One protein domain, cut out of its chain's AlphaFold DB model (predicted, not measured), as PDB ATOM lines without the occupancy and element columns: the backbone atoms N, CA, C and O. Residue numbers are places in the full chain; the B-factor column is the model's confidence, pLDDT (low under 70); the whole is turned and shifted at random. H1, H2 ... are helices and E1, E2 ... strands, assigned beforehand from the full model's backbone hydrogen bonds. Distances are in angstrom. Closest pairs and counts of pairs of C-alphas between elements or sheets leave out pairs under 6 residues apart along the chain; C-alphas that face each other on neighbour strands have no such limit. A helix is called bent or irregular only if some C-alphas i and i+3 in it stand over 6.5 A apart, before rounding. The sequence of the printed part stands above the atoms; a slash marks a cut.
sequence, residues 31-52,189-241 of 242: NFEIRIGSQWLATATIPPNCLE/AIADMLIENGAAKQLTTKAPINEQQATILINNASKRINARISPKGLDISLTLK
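What this domain is: This is residues 31 to 52 and 189 to 241 of the 242 residues of an uncharacterized protein of Pseudanabaena biceps PCC 7429 (UniProt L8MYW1). A wall of four antiparallel strands has four helices over one face, and its other face is bare. H2, H3 and H4 form a group over that face, while short H1 sits by itself at one end of the sheet, touching no helix. The printed part has 75 residues, with named elements in the order E1, E2, H1, H2, H3, H4, E3, E4, and the sheet order is E1, E2, E4, E3. The class is mixed, helices and strands; the whole is compact, with a radius of gyration of the C-alphas of 11.5 A, and elongated, spanning 33 by 21 by 21 A.

How they stand to each other: E1, residues 31 to 36, and E2, residues 40 to 46, form a hairpin, with N 35 and O 41 2.8 A apart. E2 is antiparallel to E4, residues 233 to 240, with N 44 and O 236 2.9 A apart. E4 forms a hairpin with E3, residues 225 to 230, with N 228 and O 235 2.8 A apart. The sheet is twisted, its C-alphas lying up to 4.1 A off its best plane. H1, residues 48 to 52, is on the sheet, only just over E4 with 3 of its C-alphas. On the same face H2, residues 190 to 196, runs across the strands, at 77 degrees to E2 on the local plane. H3, residues 199 to 206, has a height over the sheet of 9.2 A, over E1. H4, residues 211 to 224, is on the same face, over E4, and is irregular: C-alphas 220 and 223 are 7.5 A apart. H2 and H4 touch, a shallow tilt of 18 degrees, opposite ways; their closest C-alphas, Ala 191 and Ser 222, are 5.6 A apart. H3 and H4 touch at a steep tilt of 67 degrees; their closest C-alphas, Ala 200 and Ala 214, are 5.0 A apart. Every O i to N i+4 pair is within hydrogen-bond range in H1 and H2, but 2 of 4 in H3 and 8 of 10 in H4.

Where its parts are: E1 begins at C-alpha 31 (-51.117, 19.444, 26.919) and is 15.7 A long; E2 is 19.4 A. H1, H2 and H3 are 6.1, 9.9 and 10.9 A long. H4, 19.8 A long, begins at C-alpha 211 (-44.014, 33.540, 37.081). E3 is 16.0 A long; E4, 21.9 A, ends at C-alpha 240 (-47.150, 21.240, 43.656).

The domain as a whole: The two C-alphas farthest apart, Ser 38 and Glu 52, are 34.8 A apart. Residues 53 to 188 are not printed; C-alphas 52 and 189 are 14.5 A apart across the cut. The links printed whole are tight. The mean pLDDT of the printed part is 81.3; residues 31 to 39 and 241 are under 70.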
ATOM      1  N   ASN A  31     -50.182  20.000  25.932       58.97
ATOM      2  CA  ASN A  31     -51.117  19.444  26.919       58.97
ATOM      3  C   ASN A  31     -50.745  19.754  28.380       58.97
ATOM      4  O   ASN A  31     -50.771  18.876  29.240       58.97
ATOM      5  N   PHE A  32     -50.377  21.009  28.660       64.75
ATOM      6  CA  PHE A  32     -50.168  21.450  30.033       64.75
ATOM      7  C   PHE A  32     -51.517  21.566  30.749       64.75
ATOM      8  O   PHE A  32     -52.259  22.537  30.576       64.75
ATOM      9  N   GLU A  33     -51.845  20.551  31.539       64.69
ATOM     10  CA  GLU A  33     -53.068  20.488  32.328       64.69
ATOM     11  C   GLU A  33     -52.747  20.646  33.809       64.69
ATOM     12  O   GLU A  33     -51.793  20.072  34.331       64.69
ATOM     13  N   ILE A  34     -53.576  21.414  34.509       64.06
ATOM     14  CA  ILE A  34     -53.484  21.564  35.958       64.06
ATOM     15  C   ILE A  34     -54.828  21.188  36.551       64.06
ATOM     16  O   ILE A  34     -55.863  21.742  36.181       64.06
ATOM     17  N   ARG A  35     -54.796  20.264  37.508       61.66
ATOM     18  CA  ARG A  35     -55.930  19.925  38.359       61.66
ATOM     19  C   ARG A  35     -55.674  20.484  39.749       61.66
ATOM     20  O   ARG A  35     -54.712  20.112  40.421       61.66
ATOM     21  N   ILE A  36     -56.549  21.391  40.161       56.97
ATOM     22  CA  ILE A  36     -56.453  22.089  41.441       56.97
ATOM     23  C   ILE A  36     -57.405  21.402  42.424       56.97
ATOM     24  O   ILE A  36     -58.621  21.471  42.267       56.97
ATOM     25  N   GLY A  37     -56.838  20.709  43.414       58.84
ATOM     26  CA  GLY A  37     -57.549  20.127  44.558       58.84
ATOM     27  C   GLY A  37     -56.842  20.471  45.875       58.84
ATOM     28  O   GLY A  37     -56.144  21.478  45.956       58.84
ATOM     29  N   SER A  38     -56.945  19.614  46.902       60.91
ATOM     30  CA  SER A  38     -56.162  19.761  48.153       60.91
ATOM     31  C   SER A  38     -54.640  19.673  47.940       60.91
ATOM     32  O   SER A  38     -53.858  20.040  48.813       60.91
ATOM     33  N   GLN A  39     -54.216  19.191  46.772       65.56
ATOM     34  CA  GLN A  39     -52.855  19.228  46.252       65.56
ATOM     35  C   GLN A  39     -52.949  19.657  44.787       65.56
ATOM     36  O   GLN A  39     -53.876  19.244  44.085       65.56
ATOM     37  N   TRP A  40     -52.025  20.492  44.320       71.19
ATOM     38  CA  TRP A  40     -52.022  20.922  42.927       71.19
ATOM     39  C   TRP A  40     -51.274  19.873  42.116       71.19
ATOM     40  O   TRP A  40     -50.090  19.623  42.348       71.19
ATOM     41  N   LEU A  41     -51.970  19.232  41.184       78.75
ATOM     42  CA  LEU A  41     -51.370  18.283  40.261       78.75
ATOM     43  C   LEU A  41     -51.242  18.961  38.902       78.75
ATOM     44  O   LEU A  41     -52.253  19.353  38.321       78.75
ATOM     45  N   ALA A  42     -50.019  19.091  38.400       79.81
ATOM     46  CA  ALA A  42     -49.778  19.543  37.037       79.81
ATOM     47  C   ALA A  42     -49.231  18.384  36.204       79.81
ATOM     48  O   ALA A  42     -48.326  17.668  36.638       79.81
ATOM     49  N   THR A  43     -49.788  18.210  35.012       82.62
ATOM     50  CA  THR A  43     -49.317  17.260  34.011       82.62
ATOM     51  C   THR A  43     -48.903  17.999  32.752       82.62
ATOM     52  O   THR A  43     -49.553  18.959  32.345       82.62
ATOM     53  N   ALA A  44     -47.809  17.563  32.143       83.06
ATOM     54  CA  ALA A  44     -47.221  18.204  30.977       83.06
ATOM     55  C   ALA A  44     -46.611  17.150  30.060       83.06
ATOM     56  O   ALA A  44     -46.047  16.175  30.555       83.06
ATOM     57  N   THR A  45     -46.634  17.390  28.751       83.06
ATOM     58  CA  THR A  45     -45.852  16.593  27.803       83.06
ATOM     59  C   THR A  45     -44.886  17.501  27.057       83.06
ATOM     60  O   THR A  45     -45.288  18.474  26.416       83.06
ATOM     61  N   ILE A  46     -43.594  17.182  27.123       84.62
ATOM     62  CA  ILE A  46     -42.588  17.772  26.237       84.62
ATOM     63  C   ILE A  46     -42.482  16.856  25.012       84.62
ATOM     64  O   ILE A  46     -42.050  15.711  25.164       84.62
ATOM     65  N   PRO A  47     -42.875  17.305  23.809       85.81
ATOM     66  CA  PRO A  47     -42.872  16.475  22.614       85.81
ATOM     67  C   PRO A  47     -41.438  16.110  22.191       85.81
ATOM     68  O   PRO A  47     -40.479  16.793  22.576       85.81
ATOM     69  N   PRO A  48     -41.264  15.056  21.368       86.38
ATOM     70  CA  PRO A  48     -39.960  14.470  21.063       86.38
ATOM     71  C   PRO A  48     -38.971  15.487  20.498       86.38
ATOM     72  O   PRO A  48     -37.859  15.610  20.989       86.38
ATOM     73  N   ASN A  49     -39.398  16.270  19.509       84.19
ATOM     74  CA  ASN A  49     -38.572  17.278  18.847       84.19
ATOM     75  C   ASN A  49     -38.005  18.321  19.821       84.19
ATOM     76  O   ASN A  49     -36.845  18.707  19.704       84.19
ATOM     77  N   CYS A  50     -38.813  18.760  20.780       82.38
ATOM     78  CA  CYS A  50     -38.405  19.718  21.794       82.38
ATOM     79  C   CYS A  50     -37.471  19.072  22.811       82.38
ATOM     80  O   CYS A  50     -36.462  19.661  23.190       82.38
ATOM     81  N   LEU A  51     -37.755  17.836  23.213       82.44
ATOM     82  CA  LEU A  51     -36.876  17.085  24.096       82.44
ATOM     83  C   LEU A  51     -35.498  16.853  23.452       82.44
ATOM     84  O   LEU A  51     -34.486  17.104  24.094       82.44
ATOM     85  N   GLU A  52     -35.436  16.485  22.166       83.06
ATOM     86  CA  GLU A  52     -34.168  16.354  21.428       83.06
ATOM     87  C   GLU A  52     -33.382  17.664  21.355       83.06
ATOM     88  O   GLU A  52     -32.153  17.630  21.401       83.06
ATOM     89  N   ALA A 189     -32.047  18.245  34.877       86.00
ATOM     90  CA  ALA A 189     -33.184  18.447  35.762       86.00
ATOM     91  C   ALA A 189     -34.472  18.669  34.960       86.00
ATOM     92  O   ALA A 189     -34.562  19.557  34.113       86.00
ATOM     93  N   ILE A 190     -35.510  17.891  35.270       85.12
ATOM     94  CA  ILE A 190     -36.822  18.016  34.620       85.12
ATOM     95  C   ILE A 190     -37.471  19.366  34.949       85.12
ATOM     96  O   ILE A 190     -38.160  19.940  34.111       85.12
ATOM     97  N   ALA A 191     -37.216  19.895  36.148       86.00
ATOM     98  CA  ALA A 191     -37.674  21.218  36.562       86.00
ATOM     99  C   ALA A 191     -37.142  22.330  35.641       86.00
ATOM    100  O   ALA A 191     -37.930  23.156  35.183       86.00
ATOM    101  N   ASP A 192     -35.847  22.300  35.315       85.06
ATOM    102  CA  ASP A 192     -35.225  23.283  34.423       85.06
ATOM    103  C   ASP A 192     -35.841  23.193  33.023       85.06
ATOM    104  O   ASP A 192     -36.307  24.199  32.494       85.06
ATOM    105  N   MET A 193     -35.992  21.976  32.483       82.44
ATOM    106  CA  MET A 193     -36.657  21.777  31.189       82.44
ATOM    107  C   MET A 193     -38.106  22.282  31.194       82.44
ATOM    108  O   MET A 193     -38.540  22.921  30.239       82.44
ATOM    109  N   LEU A 194     -38.878  22.061  32.259       82.62
ATOM    110  CA  LEU A 194     -40.233  22.616  32.361       82.62
ATOM    111  C   LEU A 194     -40.227  24.148  32.306       82.62
ATOM    112  O   LEU A 194     -41.043  24.744  31.602       82.62
ATOM    113  N   ILE A 195     -39.317  24.789  33.042       84.25
ATOM    114  CA  ILE A 195     -39.200  26.250  33.092       84.25
ATOM    115  C   ILE A 195     -38.789  26.798  31.721       84.25
ATOM    116  O   ILE A 195     -39.470  27.678  31.194       84.25
ATOM    117  N   GLU A 196     -37.744  26.232  31.114       81.38
ATOM    118  CA  GLU A 196     -37.218  26.620  29.798       81.38
ATOM    119  C   GLU A 196     -38.264  26.482  28.685       81.38
ATOM    120  O   GLU A 196     -38.313  27.299  27.766       81.38
ATOM    121  N   ASN A 197     -39.160  25.498  28.800       78.69
ATOM    122  CA  ASN A 197     -40.220  25.255  27.822       78.69
ATOM    123  C   ASN A 197     -41.547  25.966  28.177       78.69
ATOM    124  O   ASN A 197     -42.577  25.729  27.541       78.69
ATOM    125  N   GLY A 198     -41.536  26.877  29.160       80.00
ATOM    126  CA  GLY A 198     -42.627  27.819  29.425       80.00
ATOM    127  C   GLY A 198     -43.684  27.366  30.438       80.00
ATOM    128  O   GLY A 198     -44.737  28.004  30.524       80.00
ATOM    129  N   ALA A 199     -43.433  26.318  31.232       82.38
ATOM    130  CA  ALA A 199     -44.385  25.826  32.239       82.38
ATOM    131  C   ALA A 199     -44.743  26.894  33.283       82.38
ATOM    132  O   ALA A 199     -45.900  26.999  33.688       82.38
ATOM    133  N   ALA A 200     -43.769  27.716  33.694       85.62
ATOM    134  CA  ALA A 200     -43.988  28.790  34.663       85.62
ATOM    135  C   ALA A 200     -45.038  29.794  34.164       85.62
ATOM    136  O   ALA A 200     -45.966  30.132  34.894       85.62
ATOM    137  N   LYS A 201     -44.949  30.195  32.891       85.06
ATOM    138  CA  LYS A 201     -45.920  31.085  32.246       85.06
ATOM    139  C   LYS A 201     -47.284  30.422  32.057       85.06
ATOM    140  O   LYS A 201     -48.307  31.077  32.192       85.06
ATOM    141  N   GLN A 202     -47.327  29.124  31.768       81.88
ATOM    142  CA  GLN A 202     -48.599  28.402  31.668       81.88
ATOM    143  C   GLN A 202     -49.307  28.305  33.029       81.88
ATOM    144  O   GLN A 202     -50.518  28.513  33.106       81.88
ATOM    145  N   LEU A 203     -48.561  28.071  34.113       81.62
ATOM    146  CA  LEU A 203     -49.086  28.049  35.483       81.62
ATOM    147  C   LEU A 203     -49.796  29.355  35.860       81.62
ATOM    148  O   LEU A 203     -50.884  29.292  36.429       81.62
ATOM    149  N   THR A 204     -49.245  30.520  35.505       84.56
ATOM    150  CA  THR A 204     -49.867  31.818  35.842       84.56
ATOM    151  C   THR A 204     -51.222  32.033  35.162       84.56
ATOM    152  O   THR A 204     -52.064  32.758  35.682       84.56
ATOM    153  N   THR A 205     -51.492  31.369  34.033       82.44
ATOM    154  CA  THR A 205     -52.811  31.437  33.369       82.44
ATOM    155  C   THR A 205     -53.886  30.602  34.066       82.44
ATOM    156  O   THR A 205     -55.077  30.795  33.824       82.44
ATOM    157  N   LYS A 206     -53.481  29.647  34.908       78.75
ATOM    158  CA  LYS A 206     -54.372  28.685  35.574       78.75
ATOM    159  C   LYS A 206     -54.482  28.917  37.077       78.75
ATOM    160  O   LYS A 206     -55.320  28.294  37.723       78.75
ATOM    161  N   ALA A 207     -53.647  29.789  37.629       78.62
ATOM    162  CA  ALA A 207     -53.513  30.012  39.054       78.62
ATOM    163  C   ALA A 207     -53.183  31.479  39.364       78.62
ATOM    164  O   ALA A 207     -52.447  32.100  38.600       78.62
ATOM    165  N   PRO A 208     -53.647  32.026  40.503       84.12
ATOM    166  CA  PRO A 208     -53.374  33.404  40.908       84.12
ATOM    167  C   PRO A 208     -51.957  33.548  41.496       84.12
ATOM    168  O   PRO A 208     -51.781  33.953  42.642       84.12
ATOM    169  N   ILE A 209     -50.943  33.170  40.720       84.94
ATOM    170  CA  ILE A 209     -49.521  33.257  41.068       84.94
ATOM    171  C   ILE A 209     -48.756  33.937  39.934       84.94
ATOM    172  O   ILE A 209     -49.143  33.853  38.769       84.94
ATOM    173  N   ASN A 210     -47.650  34.602  40.262       90.44
ATOM    174  CA  ASN A 210     -46.751  35.174  39.260       90.44
ATOM    175  C   ASN A 210     -45.709  34.146  38.767       90.44
ATOM    176  O   ASN A 210     -45.555  33.065  39.339       90.44
ATOM    177  N   GLU A 211     -44.974  34.472  37.699       87.69
ATOM    178  CA  GLU A 211     -44.014  33.540  37.081       87.69
ATOM    179  C   GLU A 211     -42.855  33.159  38.020       87.69
ATOM    180  O   GLU A 211     -42.377  32.022  37.986       87.69
ATOM    181  N   GLN A 212     -42.428  34.067  38.906       90.88
ATOM    182  CA  GLN A 212     -41.395  33.774  39.909       90.88
ATOM    183  C   GLN A 212     -41.891  32.746  40.930       90.88
ATOM    184  O   GLN A 212     -41.204  31.764  41.209       90.88
ATOM    185  N   GLN A 213     -43.110  32.922  41.442       88.81
ATOM    186  CA  GLN A 213     -43.761  31.970  42.341       88.81
ATOM    187  C   GLN A 213     -43.960  30.613  41.658       88.81
ATOM    188  O   GLN A 213     -43.668  29.583  42.259       88.81
ATOM    189  N   ALA A 214     -44.385  30.600  40.391       87.56
ATOM    190  CA  ALA A 214     -44.517  29.375  39.606       87.56
ATOM    191  C   ALA A 214     -43.173  28.641  39.444       87.56
ATOM    192  O   ALA A 214     -43.106  27.427  39.629       87.56
ATOM    193  N   THR A 215     -42.094  29.376  39.176       89.25
ATOM    194  CA  THR A 215     -40.734  28.821  39.070       89.25
ATOM    195  C   THR A 215     -40.271  28.210  40.396       89.25
ATOM    196  O   THR A 215     -39.784  27.080  40.420       89.25
ATOM    197  N   ILE A 216     -40.486  28.905  41.518       88.56
ATOM    198  CA  ILE A 216     -40.175  28.392  42.863       88.56
ATOM    199  C   ILE A 216     -40.964  27.110  43.149       88.56
ATOM    200  O   ILE A 216     -40.400  26.134  43.640       88.56
ATOM    201  N   LEU A 217     -42.254  27.084  42.809       86.38
ATOM    202  CA  LEU A 217     -43.110  25.914  42.991       86.38
ATOM    203  C   LEU A 217     -42.621  24.708  42.175       86.38
ATOM    204  O   LEU A 217     -42.525  23.611  42.729       86.38
ATOM    205  N   ILE A 218     -42.258  24.903  40.901       86.94
ATOM    206  CA  ILE A 218     -41.681  23.847  40.052       86.94
ATOM    207  C   ILE A 218     -40.364  23.331  40.655       86.94
ATOM    208  O   ILE A 218     -40.191  22.122  40.817       86.94
ATOM    209  N   ASN A 219     -39.464  24.228  41.063       88.12
ATOM    210  CA  ASN A 219     -38.169  23.854  41.642       88.12
ATOM    211  C   ASN A 219     -38.314  23.101  42.971       88.12
ATOM    212  O   ASN A 219     -37.662  22.075  43.181       88.12
ATOM    213  N   ASN A 220     -39.225  23.531  43.846       86.75
ATOM    214  CA  ASN A 220     -39.536  22.838  45.100       86.75
ATOM    215  C   ASN A 220     -40.202  21.474  44.868       86.75
ATOM    216  O   ASN A 220     -40.168  20.594  45.737       86.75
ATOM    217  N   ALA A 221     -40.839  21.285  43.716       84.12
ATOM    218  CA  ALA A 221     -41.422  20.017  43.312       84.12
ATOM    219  C   ALA A 221     -40.423  19.083  42.615       84.12
ATOM    220  O   ALA A 221     -40.781  17.931  42.413       84.12
ATOM    221  N   SER A 222     -39.186  19.510  42.319       79.44
ATOM    222  CA  SER A 222     -38.167  18.727  41.586       79.44
ATOM    223  C   SER A 222     -38.035  17.271  42.052       79.44
ATOM    224  O   SER A 222     -38.163  16.350  41.251       79.44
ATOM    225  N   LYS A 223     -37.906  17.034  43.363       76.44
ATOM    226  CA  LYS A 223     -37.803  15.683  43.957       76.44
ATOM    227  C   LYS A 223     -39.106  14.868  43.942       76.44
ATOM    228  O   LYS A 223     -39.116  13.708  44.332       76.44
ATOM    229  N   ARG A 224     -40.218  15.492  43.556       81.12
ATOM    230  CA  ARG A 224     -41.581  14.936  43.494       81.12
ATOM    231  C   ARG A 224     -42.105  14.884  42.057       81.12
ATOM    232  O   ARG A 224     -43.301  14.689  41.849       81.12
ATOM    233  N   ILE A 225     -41.228  15.090  41.077       82.69
ATOM    234  CA  ILE A 225     -41.552  14.912  39.669       82.69
ATOM    235  C   ILE A 225     -41.586  13.413  39.387       82.69
ATOM    236  O   ILE A 225     -40.573  12.726  39.506       82.69
ATOM    237  N   ASN A 226     -42.755  12.925  38.990       83.62
ATOM    238  CA  ASN A 226     -42.884  11.639  38.330       83.62
ATOM    239  C   ASN A 226     -42.922  11.898  36.827       83.62
ATOM    240  O   ASN A 226     -43.670  12.759  36.367       83.62
ATOM    241  N   ALA A 227     -42.106  11.195  36.059       86.75
ATOM    242  CA  ALA A 227     -42.069  11.402  34.629       86.75
ATOM    243  C   ALA A 227     -41.633  10.135  33.903       86.75
ATOM    244  O   ALA A 227     -40.961   9.268  34.466       86.75
ATOM    245  N   ARG A 228     -42.036  10.039  32.640       89.12
ATOM    246  CA  ARG A 228     -41.814   8.880  31.790       89.12
ATOM    247  C   ARG A 228     -41.431   9.314  30.387       89.12
ATOM    248  O   ARG A 228     -42.010  10.244  29.835       89.12
ATOM    249  N   ILE A 229     -40.488   8.589  29.802       88.75
ATOM    250  CA  ILE A 229     -40.082   8.764  28.412       88.75
ATOM    251  C   ILE A 229     -40.867   7.776  27.548       88.75
ATOM    252  O   ILE A 229     -41.010   6.601  27.889       88.75
ATOM    253  N   SER A 230     -41.411   8.261  26.441       90.00
ATOM    254  CA  SER A 230     -42.202   7.479  25.499       90.00
ATOM    255  C   SER A 230     -41.941   7.951  24.064       90.00
ATOM    256  O   SER A 230     -41.346   9.010  23.856       90.00
ATOM    257  N   PRO A 231     -42.440   7.241  23.035       90.38
ATOM    258  CA  PRO A 231     -42.391   7.732  21.657       90.38
ATOM    259  C   PRO A 231     -43.071   9.096  21.452       90.38
ATOM    260  O   PRO A 231     -42.826   9.762  20.450       90.38
ATOM    261  N   LYS A 232     -43.929   9.521  22.392       87.62
ATOM    262  CA  LYS A 232     -44.583  10.838  22.387       87.62
ATOM    263  C   LYS A 232     -43.761  11.925  23.085       87.62
ATOM    264  O   LYS A 232     -44.189  13.074  23.093       87.62
ATOM    265  N   GLY A 233     -42.588  11.589  23.621       85.56
ATOM    266  CA  GLY A 233     -41.670  12.509  24.278       85.56
ATOM    267  C   GLY A 233     -41.565  12.227  25.773       85.56
ATOM    268  O   GLY A 233     -41.405  11.080  26.184       85.56
ATOM    269  N   LEU A 234     -41.620  13.278  26.582       87.00
ATOM    270  CA  LEU A 234     -41.491  13.209  28.031       87.00
ATOM    271  C   LEU A 234     -42.811  13.611  28.686       87.00
ATOM    272  O   LEU A 234     -43.181  14.786  28.683       87.00
ATOM    273  N   ASP A 235     -43.492  12.625  29.257       87.31
ATOM    274  CA  ASP A 235     -44.721  12.799  30.022       87.31
ATOM    275  C   ASP A 235     -44.374  13.049  31.488       87.31
ATOM    276  O   ASP A 235     -43.613  12.298  32.096       87.31
ATOM    277  N   ILE A 236     -44.920  14.115  32.060       87.12
ATOM    278  CA  ILE A 236     -44.545  14.624  33.375       87.12
ATOM    279  C   ILE A 236     -45.803  14.793  34.212       87.12
ATOM    280  O   ILE A 236     -46.808  15.324  33.751       87.12
ATOM    281  N   SER A 237     -45.718  14.385  35.471       85.88
ATOM    282  CA  SER A 237     -46.699  14.625  36.515       85.88
ATOM    283  C   SER A 237     -45.978  15.134  37.755       85.88
ATOM    284  O   SER A 237     -45.104  14.466  38.306       85.88
ATOM    285  N   LEU A 238     -46.362  16.312  38.229       84.31
ATOM    286  CA  LEU A 238     -45.736  16.950  39.379       84.31
ATOM    287  C   LEU A 238     -46.782  17.406  40.396       84.31
ATOM    288  O   LEU A 238     -47.797  18.019  40.060       84.31
ATOM    289  N   THR A 239     -46.523  17.096  41.665       82.00
ATOM    290  CA  THR A 239     -47.359  17.549  42.778       82.00
ATOM    291  C   THR A 239     -46.772  18.820  43.375       82.00
ATOM    292  O   THR A 239     -45.786  18.792  44.116       82.00
ATOM    293  N   LEU A 240     -47.422  19.936  43.079       74.06
ATOM    294  CA  LEU A 240     -47.150  21.240  43.656       74.06
ATOM    295  C   LEU A 240     -47.850  21.289  45.028       74.06
ATOM    296  O   LEU A 240     -49.073  21.381  45.127       74.06
ATOM    297  N   LYS A 241     -47.085  21.157  46.115       69.19
ATOM    298  CA  LYS A 241     -47.560  21.526  47.463       69.19
ATOM    299  C   LYS A 241     -46.803  22.770  47.890       69.19
ATOM    300  O   LYS A 241     -45.578  22.772  47.730       69.19
TER     301      LYS A 241